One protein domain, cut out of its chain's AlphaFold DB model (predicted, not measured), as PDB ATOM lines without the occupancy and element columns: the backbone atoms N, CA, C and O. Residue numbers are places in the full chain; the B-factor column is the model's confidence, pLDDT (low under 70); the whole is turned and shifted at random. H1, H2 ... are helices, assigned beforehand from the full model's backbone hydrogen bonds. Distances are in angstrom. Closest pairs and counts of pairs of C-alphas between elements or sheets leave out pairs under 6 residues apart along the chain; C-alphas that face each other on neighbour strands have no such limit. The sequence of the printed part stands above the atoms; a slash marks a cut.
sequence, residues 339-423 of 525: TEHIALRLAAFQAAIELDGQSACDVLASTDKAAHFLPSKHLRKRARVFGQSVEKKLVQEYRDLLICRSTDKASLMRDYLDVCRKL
ATOM      1  N   THR A 339     114.819 150.629 129.922       94.31
ATOM      2  CA  THR A 339     113.778 151.058 128.961       94.31
ATOM      3  C   THR A 339     112.541 150.149 129.017       94.31
ATOM      4  O   THR A 339     112.608 149.070 129.599       94.31
ATOM      5  N   GLU A 340     111.418 150.549 128.396       93.25
ATOM      6  CA  GLU A 340     110.176 149.740 128.349       93.25
ATOM      7  C   GLU A 340     110.447 148.328 127.782       93.25
ATOM      8  O   GLU A 340     110.075 147.335 128.396       93.25
ATOM      9  N   HIS A 341     111.186 148.228 126.670       94.50
ATOM     10  CA  HIS A 341     111.576 146.958 126.034       94.50
ATOM     11  C   HIS A 341     112.478 146.084 126.926       94.50
ATOM     12  O   HIS A 341     112.214 144.898 127.098       94.50
ATOM     13  N   ILE A 342     113.519 146.657 127.542       96.88
ATOM     14  CA  ILE A 342     114.407 145.877 128.421       96.88
ATOM     15  C   ILE A 342     113.668 145.436 129.694       96.88
ATOM     16  O   ILE A 342     113.847 144.303 130.129       96.88
ATOM     17  N   ALA A 343     112.785 146.274 130.247       96.81
ATOM     18  CA  ALA A 343     111.929 145.899 131.370       96.81
ATOM     19  C   ALA A 343     110.982 144.742 131.022       96.81
ATOM     20  O   ALA A 343     110.878 143.802 131.801       96.81
ATOM     21  N   LEU A 344     110.337 144.775 129.849       96.25
ATOM     22  CA  LEU A 344     109.459 143.702 129.374       96.25
ATOM     23  C   LEU A 344     110.205 142.371 129.212       96.25
ATOM     24  O   LEU A 344     109.733 141.349 129.705       96.25
ATOM     25  N   ARG A 345     111.401 142.385 128.616       96.62
ATOM     26  CA  ARG A 345     112.231 141.180 128.477       96.62
ATOM     27  C   ARG A 345     112.709 140.630 129.828       96.62
ATOM     28  O   ARG A 345     112.696 139.421 130.042       96.62
ATOM     29  N   LEU A 346     113.104 141.499 130.762       97.75
ATOM     30  CA  LEU A 346     113.466 141.107 132.132       97.75
ATOM     31  C   LEU A 346     112.251 140.572 132.913       97.75
ATOM     32  O   LEU A 346     112.383 139.637 133.701       97.75
ATOM     33  N   ALA A 347     111.057 141.116 132.681       96.56
ATOM     34  CA  ALA A 347     109.805 140.613 133.237       96.56
ATOM     35  C   ALA A 347     109.422 139.237 132.660       96.56
ATOM     36  O   ALA A 347     109.006 138.363 133.415       96.56
ATOM     37  N   ALA A 348     109.640 139.003 131.361       95.12
ATOM     38  CA  ALA A 348     109.449 137.696 130.729       95.12
ATOM     39  C   ALA A 348     110.387 136.622 131.316       95.12
ATOM     40  O   ALA A 348     109.930 135.526 131.638       95.12
ATOM     41  N   PHE A 349     111.671 136.945 131.532       96.00
ATOM     42  CA  PHE A 349     112.610 136.053 132.227       96.00
ATOM     43  C   PHE A 349     112.155 135.730 133.661       96.00
ATOM     44  O   PHE A 349     112.092 134.556 134.017       96.00
ATOM     45  N   GLN A 350     111.786 136.739 134.466       95.25
ATOM     46  CA  GLN A 350     111.257 136.514 135.823       95.25
ATOM     47  C   GLN A 350     110.021 135.608 135.801       95.25
ATOM     48  O   GLN A 350     109.935 134.661 136.574       95.25
ATOM     49  N   ALA A 351     109.084 135.861 134.885       93.56
ATOM     50  CA  ALA A 351     107.875 135.062 134.745       93.56
ATOM     51  C   ALA A 351     108.171 133.600 134.376       93.56
ATOM     52  O   ALA A 351     107.491 132.710 134.870       93.56
ATOM     53  N   ALA A 352     109.197 133.323 133.565       92.81
ATOM     54  CA  ALA A 352     109.612 131.954 133.242       92.81
ATOM     55  C   ALA A 352     110.371 131.252 134.388       92.81
ATOM     56  O   ALA A 352     110.425 130.026 134.428       92.81
ATOM     57  N   ILE A 353     110.932 132.013 135.333       93.06
ATOM     58  CA  ILE A 353     111.561 131.486 136.555       93.06
ATOM     59  C   ILE A 353     110.505 131.226 137.646       93.06
ATOM     60  O   ILE A 353     110.597 130.227 138.362       93.06
ATOM     61  N   GLU A 354     109.499 132.094 137.777       90.94
ATOM     62  CA  GLU A 354     108.510 132.059 138.868       90.94
ATOM     63  C   GLU A 354     107.184 131.354 138.534       90.94
ATOM     64  O   GLU A 354     106.497 130.931 139.461       90.94
ATOM     65  N   LEU A 355     106.800 131.224 137.257       87.38
ATOM     66  CA  LEU A 355     105.476 130.732 136.848       87.38
ATOM     67  C   LEU A 355     105.569 129.504 135.936       87.38
ATOM     68  O   LEU A 355     106.141 129.562 134.845       87.38
ATOM     69  N   ASP A 356     104.912 128.414 136.334       71.62
ATOM     70  CA  ASP A 356     104.824 127.206 135.514       71.62
ATOM     71  C   ASP A 356     103.888 127.403 134.301       71.62
ATOM     72  O   ASP A 356     102.818 128.027 134.377       71.62
ATOM     73  N   GLY A 357     104.315 126.864 133.154       66.25
ATOM     74  CA  GLY A 357     103.950 127.351 131.814       66.25
ATOM     75  C   GLY A 357     102.469 127.314 131.411       66.25
ATOM     76  O   GLY A 357     102.100 127.974 130.442       66.25
ATOM     77  N   GLN A 358     101.604 126.608 132.144       60.00
ATOM     78  CA  GLN A 358     100.170 126.530 131.834       60.00
ATOM     79  C   GLN A 358      99.369 127.784 132.231       60.00
ATOM     80  O   GLN A 358      98.299 127.999 131.673       60.00
ATOM     81  N   SER A 359      99.845 128.594 133.188       72.12
ATOM     82  CA  SER A 359      99.065 129.715 133.766       72.12
ATOM     83  C   SER A 359      99.708 131.098 133.613       72.12
ATOM     84  O   SER A 359      99.062 132.124 133.842       72.12
ATOM     85  N   ALA A 360     100.974 131.149 133.192       81.75
ATOM     86  CA  ALA A 360     101.754 132.382 133.148       81.75
ATOM     87  C   ALA A 360     101.142 133.465 132.239       81.75
ATOM     88  O   ALA A 360     101.141 134.636 132.607       81.75
ATOM     89  N   CYS A 361     100.552 133.097 131.093       84.56
ATOM     90  CA  CYS A 361      99.898 134.068 130.206       84.56
ATOM     91  C   CYS A 361      98.760 134.839 130.902       84.56
ATOM     92  O   CYS A 361      98.652 136.048 130.713       84.56
ATOM     93  N   ASP A 362      97.953 134.176 131.733       85.00
ATOM     94  CA  ASP A 362      96.811 134.800 132.419       85.00
ATOM     95  C   ASP A 362      97.260 135.656 133.610       85.00
ATOM     96  O   ASP A 362      96.663 136.689 133.923       85.00
ATOM     97  N   VAL A 363      98.361 135.258 134.258       85.50
ATOM     98  CA  VAL A 363      99.050 136.069 135.269       85.50
ATOM     99  C   VAL A 363      99.590 137.355 134.641       85.50
ATOM    100  O   VAL A 363      99.322 138.436 135.155       85.50
ATOM    101  N   LEU A 364     100.289 137.267 133.508       86.81
ATOM    102  CA  LEU A 364     100.897 138.421 132.836       86.81
ATOM    103  C   LEU A 364      99.879 139.308 132.093       86.81
ATOM    104  O   LEU A 364     100.154 140.484 131.871       86.81
ATOM    105  N   ALA A 365      98.701 138.780 131.747       85.00
ATOM    106  CA  ALA A 365      97.589 139.551 131.184       85.00
ATOM    107  C   ALA A 365      96.842 140.412 132.227       85.00
ATOM    108  O   ALA A 365      96.114 141.333 131.858       85.00
ATOM    109  N   SER A 366      97.006 140.124 133.522       86.25
ATOM    110  CA  SER A 366      96.377 140.859 134.624       86.25
ATOM    111  C   SER A 366      97.279 142.007 135.089       86.25
ATOM    112  O   SER A 366      98.350 141.755 135.633       86.25
ATOM    113  N   THR A 367      96.842 143.264 134.925       83.19
ATOM    114  CA  THR A 367      97.621 144.472 135.276       83.19
ATOM    115  C   THR A 367      98.229 144.415 136.681       83.19
ATOM    116  O   THR A 367      99.420 144.675 136.845       83.19
ATOM    117  N   ASP A 368      97.444 144.027 137.690       83.94
ATOM    118  CA  ASP A 368      97.884 144.023 139.092       83.94
ATOM    119  C   ASP A 368      98.933 142.932 139.376       83.94
ATOM    120  O   ASP A 368      99.778 143.081 140.258       83.94
ATOM    121  N   LYS A 369      98.929 141.841 138.601       85.19
ATOM    122  CA  LYS A 369      99.938 140.776 138.682       85.19
ATOM    123  C   LYS A 369     101.170 141.108 137.838       85.19
ATOM    124  O   LYS A 369     102.283 140.998 138.338       85.19
ATOM    125  N   ALA A 370     100.987 141.608 136.615       83.19
ATOM    126  CA  ALA A 370     102.056 142.118 135.751       83.19
ATOM    127  C   ALA A 370     102.900 143.210 136.440       83.19
ATOM    128  O   ALA A 370     104.112 143.281 136.234       83.19
ATOM    129  N   ALA A 371     102.280 144.004 137.323       86.00
ATOM    130  CA  ALA A 371     102.953 144.984 138.171       86.00
ATOM    131  C   ALA A 371     104.081 144.408 139.048       86.00
ATOM    132  O   ALA A 371     105.032 145.123 139.346       86.00
ATOM    133  N   HIS A 372     104.027 143.126 139.422       89.69
ATOM    134  CA  HIS A 372     105.046 142.486 140.266       89.69
ATOM    135  C   HIS A 372     106.349 142.150 139.510       89.69
ATOM    136  O   HIS A 372     107.353 141.816 140.139       89.69
ATOM    137  N   PHE A 373     106.343 142.238 138.176       92.12
ATOM    138  CA  PHE A 373     107.477 141.899 137.308       92.12
ATOM    139  C   PHE A 373     108.132 143.124 136.651       92.12
ATOM    140  O   PHE A 373     109.187 142.996 136.026       92.12
ATOM    141  N   LEU A 374     107.517 144.306 136.769       93.44
ATOM    142  CA  LEU A 374     107.865 145.509 136.012       93.44
ATOM    143  C   LEU A 374     108.108 146.726 136.925       93.44
ATOM    144  O   LEU A 374     107.276 147.012 137.782       93.44
ATOM    145  N   PRO A 375     109.169 147.523 136.687       92.50
ATOM    146  CA  PRO A 375     109.430 148.743 137.453       92.50
ATOM    147  C   PRO A 375     108.290 149.764 137.334       92.50
ATOM    148  O   PRO A 375     107.836 150.074 136.226       92.50
ATOM    149  N   SER A 376     107.892 150.375 138.455       88.31
ATOM    150  CA  SER A 376     106.698 151.234 138.581       88.31
ATOM    151  C   SER A 376     106.599 152.379 137.563       88.31
ATOM    152  O   SER A 376     105.501 152.801 137.194       88.31
ATOM    153  N   LYS A 377     107.734 152.872 137.046       86.38
ATOM    154  CA  LYS A 377     107.769 153.906 135.996       86.38
ATOM    155  C   LYS A 377     107.139 153.464 134.666       86.38
ATOM    156  O   LYS A 377     106.594 154.308 133.954       86.38
ATOM    157  N   HIS A 378     107.158 152.164 134.362       86.75
ATOM    158  CA  HIS A 378     106.613 151.579 133.130       86.75
ATOM    159  C   HIS A 378     105.129 151.191 133.245       86.75
ATOM    160  O   HIS A 378     104.447 151.083 132.230       86.75
ATOM    161  N   LEU A 379     104.597 151.077 134.467       81.38
ATOM    162  CA  LEU A 379     103.194 150.730 134.754       81.38
ATOM    163  C   LEU A 379     102.203 151.899 134.586       81.38
ATOM    164  O   LEU A 379     101.006 151.760 134.840       81.38
ATOM    165  N   ARG A 380     102.677 153.085 134.185       68.75
ATOM    166  CA  ARG A 380     101.844 154.292 134.097       68.75
ATOM    167  C   ARG A 380     100.733 154.127 133.055       68.75
ATOM    168  O   ARG A 380     101.006 154.076 131.854       68.75
ATOM    169  N   LYS A 381      99.478 154.157 133.527       56.88
ATOM    170  CA  LYS A 381      98.219 154.093 132.755       56.88
ATOM    171  C   LYS A 381      98.014 155.303 131.821       56.88
ATOM    172  O   LYS A 381      97.044 156.046 131.941       56.88
ATOM    173  N   ARG A 382      98.911 155.514 130.852       52.78
ATOM    174  CA  ARG A 382      98.630 156.362 129.686       52.78
ATOM    175  C   ARG A 382      97.579 155.653 128.839       52.78
ATOM    176  O   ARG A 382      97.858 154.580 128.310       52.78
ATOM    177  N   ALA A 383      96.415 156.275 128.671       47.19
ATOM    178  CA  ALA A 383      95.389 155.843 127.727       47.19
ATOM    179  C   ALA A 383      95.899 156.006 126.279       47.19
ATOM    180  O   ALA A 383      95.617 156.993 125.601       47.19
ATOM    181  N   ARG A 384      96.720 155.056 125.809       54.75
ATOM    182  CA  ARG A 384      97.237 155.026 124.435       54.75
ATOM    183  C   ARG A 384      96.115 154.549 123.509       54.75
ATOM    184  O   ARG A 384      96.005 153.356 123.257       54.75
ATOM    185  N   VAL A 385      95.321 155.486 122.984       53.34
ATOM    186  CA  VAL A 385      94.182 155.231 122.068       53.34
ATOM    187  C   VAL A 385      94.558 154.342 120.864       53.34
ATOM    188  O   VAL A 385      93.708 153.645 120.325       53.34
ATOM    189  N   PHE A 386      95.845 154.304 120.493       56.34
ATOM    190  CA  PHE A 386      96.386 153.523 119.372       56.34
ATOM    191  C   PHE A 386      97.549 152.582 119.765       56.34
ATOM    192  O   PHE A 386      98.373 152.238 118.923       56.34
ATOM    193  N   GLY A 387      97.682 152.200 121.043       61.44
ATOM    194  CA  GLY A 387      98.812 151.393 121.530       61.44
ATOM    195  C   GLY A 387      98.407 150.057 122.156       61.44
ATOM    196  O   GLY A 387      97.456 149.994 122.931       61.44
ATOM    197  N   GLN A 388      99.180 148.997 121.894       72.88
ATOM    198  CA  GLN A 388      99.104 147.771 122.699       72.88
ATOM    199  C   GLN A 388      99.455 148.075 124.165       72.88
ATOM    200  O   GLN A 388     100.378 148.850 124.438       72.88
ATOM    201  N   SER A 389      98.728 147.453 125.096       85.50
ATOM    202  CA  SER A 389      98.975 147.599 126.532       85.50
ATOM    203  C   SER A 389     100.258 146.873 126.961       85.50
ATOM    204  O   SER A 389     100.763 146.001 126.249       85.50
ATOM    205  N   VAL A 390     100.801 147.246 128.120       87.81
ATOM    206  CA  VAL A 390     102.083 146.721 128.622       87.81
ATOM    207  C   VAL A 390     101.973 145.220 128.927       87.81
ATOM    208  O   VAL A 390     102.877 144.459 128.604       87.81
ATOM    209  N   GLU A 391     100.820 144.787 129.433       90.62
ATOM    210  CA  GLU A 391     100.449 143.391 129.688       90.62
ATOM    211  C   GLU A 391     100.460 142.562 128.394       90.62
ATOM    212  O   GLU A 391     101.056 141.489 128.342       90.62
ATOM    213  N   LYS A 392      99.871 143.081 127.304       89.31
ATOM    214  CA  LYS A 392      99.866 142.388 126.003       89.31
ATOM    215  C   LYS A 392     101.273 142.224 125.430       89.31
ATOM    216  O   LYS A 392     101.576 141.167 124.884       89.31
ATOM    217  N   LYS A 393     102.136 143.233 125.591       92.69
ATOM    218  CA  LYS A 393     103.554 143.132 125.210       92.69
ATOM    219  C   LYS A 393     104.305 142.114 126.068       92.69
ATOM    220  O   LYS A 393     105.089 141.344 125.533       92.69
ATOM    221  N   LEU A 394     104.043 142.084 127.374       93.25
ATOM    222  CA  LEU A 394     104.687 141.162 128.309       93.25
ATOM    223  C   LEU A 394     104.312 139.701 128.024       93.25
ATOM    224  O   LEU A 394     105.179 138.835 127.997       93.25
ATOM    225  N   VAL A 395     103.036 139.439 127.727       92.50
ATOM    226  CA  VAL A 395     102.561 138.122 127.270       92.50
ATOM    227  C   VAL A 395     103.212 137.713 125.941       92.50
ATOM    228  O   VAL A 395     103.484 136.531 125.744       92.50
ATOM    229  N   GLN A 396     103.481 138.662 125.037       93.12
ATOM    230  CA  GLN A 396     104.165 138.382 123.772       93.12
ATOM    231  C   GLN A 396     105.651 138.044 123.986       93.12
ATOM    232  O   GLN A 396     106.076 136.960 123.602       93.12
ATOM    233  N   GLU A 397     106.403 138.897 124.689       93.69
ATOM    234  CA  GLU A 397     107.819 138.663 125.034       93.69
ATOM    235  C   GLU A 397     108.016 137.340 125.795       93.69
ATOM    236  O   GLU A 397     108.976 136.615 125.547       93.69
ATOM    237  N   TYR A 398     107.077 136.973 126.677       93.50
ATOM    238  CA  TYR A 398     107.075 135.676 127.360       93.50
ATOM    239  C   TYR A 398     106.887 134.489 126.400       93.50
ATOM    240  O   TYR A 398     107.560 133.472 126.543       93.50
ATOM    241  N   ARG A 399     106.017 134.598 125.388       91.88
ATOM    242  CA  ARG A 399     105.838 133.538 124.378       91.88
ATOM    243  C   ARG A 399     107.055 133.407 123.471       91.88
ATOM    244  O   ARG A 399     107.514 132.293 123.235       91.88
ATOM    245  N   ASP A 400     107.604 134.529 123.018       92.19
ATOM    246  CA  ASP A 400     108.787 134.546 122.156       92.19
ATOM    247  C   ASP A 400     110.029 134.021 122.900       92.19
ATOM    248  O   ASP A 400     110.858 133.324 122.312       92.19
ATOM    249  N   LEU A 401     110.119 134.260 124.215       92.19
ATOM    250  CA  LEU A 401     111.098 133.631 125.105       92.19
ATOM    251  C   LEU A 401     110.966 132.098 125.114       92.19
ATOM    252  O   LEU A 401     111.964 131.414 124.881       92.19
ATOM    253  N   LEU A 402     109.759 131.568 125.357       88.88
ATOM    254  CA  LEU A 402     109.501 130.120 125.426       88.88
ATOM    255  C   LEU A 402     109.759 129.386 124.099       88.88
ATOM    256  O   LEU A 402     110.084 128.203 124.116       88.88
ATOM    257  N   ILE A 403     109.616 130.066 122.958       88.25
ATOM    258  CA  ILE A 403     109.921 129.502 121.632       88.25
ATOM    259  C   ILE A 403     111.437 129.464 121.380       88.25
ATOM    260  O   ILE A 403     111.943 128.527 120.765       88.25
ATOM    261  N   CYS A 404     112.168 130.487 121.830       83.50
ATOM    262  CA  CYS A 404     113.551 130.726 121.411       83.50
ATOM    263  C   CYS A 404     114.632 130.247 122.397       83.50
ATOM    264  O   CYS A 404     115.817 130.356 122.067       83.50
ATOM    265  N   ARG A 405     114.286 129.813 123.621       81.31
ATOM    266  CA  ARG A 405     115.265 129.564 124.701       81.31
ATOM    267  C   ARG A 405     114.952 128.345 125.564       81.31
ATOM    268  O   ARG A 405     113.826 127.869 125.631       81.31
ATOM    269  N   SER A 406     115.985 127.875 126.267       81.38
ATOM    270  CA  SER A 406     115.837 126.908 127.356       81.38
ATOM    271  C   SER A 406     114.998 127.498 128.491       81.38
ATOM    272  O   SER A 406     115.202 128.649 128.880       81.38
ATOM    273  N   THR A 407     114.104 126.687 129.050       82.75
ATOM    274  CA  THR A 407     113.286 127.011 130.228       82.75
ATOM    275  C   THR A 407     113.928 126.583 131.554       82.75
ATOM    276  O   THR A 407     113.316 126.736 132.608       82.75
ATOM    277  N   ASP A 408     115.166 126.072 131.532       91.50
ATOM    278  CA  ASP A 408     115.959 125.839 132.747       91.50
ATOM    279  C   ASP A 408     116.117 127.140 133.551       91.50
ATOM    280  O   ASP A 408     116.672 128.126 133.054       91.50
ATOM    281  N   LYS A 409     115.683 127.124 134.818       93.31
ATOM    282  CA  LYS A 409     115.709 128.294 135.706       93.31
ATOM    283  C   LYS A 409     117.117 128.865 135.861       93.31
ATOM    284  O   LYS A 409     117.269 130.081 135.792       93.31
ATOM    285  N   ALA A 410     118.152 128.029 135.967       95.38
ATOM    286  CA  ALA A 410     119.526 128.517 136.088       95.38
ATOM    287  C   ALA A 410     120.000 129.222 134.801       95.38
ATOM    288  O   ALA A 410     120.695 130.238 134.850       95.38
ATOM    289  N   SER A 411     119.597 128.734 133.627       95.50
ATOM    290  CA  SER A 411     119.890 129.379 132.342       95.50
ATOM    291  C   SER A 411     119.129 130.692 132.166       95.50
ATOM    292  O   SER A 411     119.732 131.678 131.747       95.50
ATOM    293  N   LEU A 412     117.858 130.747 132.575       96.31
ATOM    294  CA  LEU A 412     117.059 131.976 132.591       96.31
ATOM    295  C   LEU A 412     117.635 133.027 133.564       96.31
ATOM    296  O   LEU A 412     117.703 134.206 133.217       96.31
ATOM    297  N   MET A 413     118.114 132.615 134.744       97.88
ATOM    298  CA  MET A 413     118.811 133.491 135.700       97.88
ATOM    299  C   MET A 413     120.121 134.042 135.112       97.88
ATOM    300  O   MET A 413     120.390 135.240 135.218       97.88
ATOM    301  N   ARG A 414     120.921 133.201 134.436       97.69
ATOM    302  CA  ARG A 414     122.145 133.641 133.736       97.69
ATOM    303  C   ARG A 414     121.833 134.642 132.621       97.69
ATOM    304  O   ARG A 414     122.492 135.675 132.547       97.69
ATOM    305  N   ASP A 415     120.810 134.382 131.810       97.06
ATOM    306  CA  ASP A 415     120.339 135.296 130.762       97.06
ATOM    307  C   ASP A 415     119.836 136.640 131.326       97.06
ATOM    308  O   ASP A 415     120.122 137.696 130.753       97.06
ATOM    309  N   TYR A 416     119.116 136.621 132.454       98.25
ATOM    310  CA  TYR A 416     118.667 137.824 133.163       98.25
ATOM    311  C   TYR A 416     119.866 138.677 133.601       98.25
ATOM    312  O   TYR A 416     119.931 139.879 133.315       98.25
ATOM    313  N   LEU A 417     120.857 138.050 134.243       98.50
ATOM    314  CA  LEU A 417     122.092 138.717 134.654       98.50
ATOM    315  C   LEU A 417     122.905 139.223 133.454       98.50
ATOM    316  O   LEU A 417     123.469 140.309 133.523       98.50
ATOM    317  N   ASP A 418     122.897 138.526 132.318       97.69
ATOM    318  CA  ASP A 418     123.586 138.951 131.090       97.69
ATOM    319  C   ASP A 418     122.879 140.068 130.311       97.69
ATOM    320  O   ASP A 418     123.463 140.659 129.392       97.69
ATOM    321  N   VAL A 419     121.649 140.416 130.685       98.12
ATOM    322  CA  VAL A 419     121.038 141.705 130.339       98.12
ATOM    323  C   VAL A 419     121.439 142.776 131.362       98.12
ATOM    324  O   VAL A 419     121.797 143.881 130.954       98.12
ATOM    325  N   CYS A 420     121.457 142.459 132.660       98.31
ATOM    326  CA  CYS A 420     121.781 143.417 133.725       98.31
ATOM    327  C   CYS A 420     123.243 143.900 133.700       98.31
ATOM    328  O   CYS A 420     123.479 145.101 133.773       98.31
ATOM    329  N   ARG A 421     124.219 143.006 133.508       97.19
ATOM    330  CA  ARG A 421     125.669 143.302 133.458       97.19
ATOM    331  C   ARG A 421     126.061 144.343 132.404       97.19
ATOM    332  O   ARG A 421     127.016 145.098 132.573       97.19
ATOM    333  N   LYS A 422     125.285 144.440 131.319       96.56
ATOM    334  CA  LYS A 422     125.500 145.428 130.247       96.56
ATOM    335  C   LYS A 422     125.239 146.860 130.719       96.56
ATOM    336  O   LYS A 422     125.844 147.789 130.184       96.56
ATOM    337  N   LEU A 423     124.391 147.038 131.731       95.81
ATOM    338  CA  LEU A 423     124.087 148.330 132.337       95.81
ATOM    339  C   LEU A 423     125.321 148.867 133.085       95.81
ATOM    340  O   LEU A 423     126.021 148.119 133.765       95.81
TER     341      LEU A 423
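What this domain is: This is residues 339 to 423 of the 525 residues of the protein "FERM domain-containing protein" of Varroa destructor (UniProt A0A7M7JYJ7). Helix H1 runs through the middle, with H5 packed side by side along it in the opposite direction and H4 crossing it steeply; H2 packs along H4, and tiny H3 sits by H4's first residues. Residues 382 to 388 of the long link before H4 stick out as a free loop. The printed part has 85 residues with five named helices, H1 to H5 in chain order, and no named strand: all helix, packing part aligned and part crossed. It is compact, with a radius of gyration of the C-alphas of 12.6 A and spans of 38 by 32 by 20 A.

Where its parts are: Find C-alpha 340 at (110.176, 149.740, 128.349); from there H1 runs 20.6 A to residue 354. Next come H2, residues 360 to 365, 8.5 A, and H3, residues 367 to 370, 5.0 A. H4, residues 390 to 404, covers 21.0 A, and H5, residues 409 to 420, covers 16.4 A to C-alpha 420 at (121.781, 143.417, 133.725).

How they stand to each other: H1 touches H4 at a steep tilt of 62 degrees, the same way; look at C-alphas 348 and 398, the closest, 4.6 A apart. H1 touches H5 at 20 degrees, shallow, opposite ways, closest at C-alphas 353 and 409, 5.3 A. H1, with residues 351 to 352 alone, only just touches H2 with 3 pairs of C-alphas within 8 A, closest 351 and 360, 6.9 A; they form a helical hairpin, opposite ways at 37 degrees, only just steep. H2 touches H4 at a shallow 26 degrees, opposite ways, C-alphas 365 and 391 being closest, 5.0 A. H3 only just touches H4, at residues 391 to 394 alone, with 3 pairs, closest 367 and 391, 6.4 A. H2 and H3 only just touch, only at the corner, with 3 pairs, closest C-alphas 364 and 370, 4.8 A. H4 and H5 are apart. Every O i to N i+4 pair is within hydrogen-bond range in H1, H2, H4 and H5; H3 is too short for one.

The domain as a whole: The farthest C-alphas, Val 385 and Ala 410, are 39.4 A apart. The printed part has no cut. The H3 to H4 link, residues 371 to 389, is long. Look for pLDDT under 70 at residues 357 to 358 and 380 to 387.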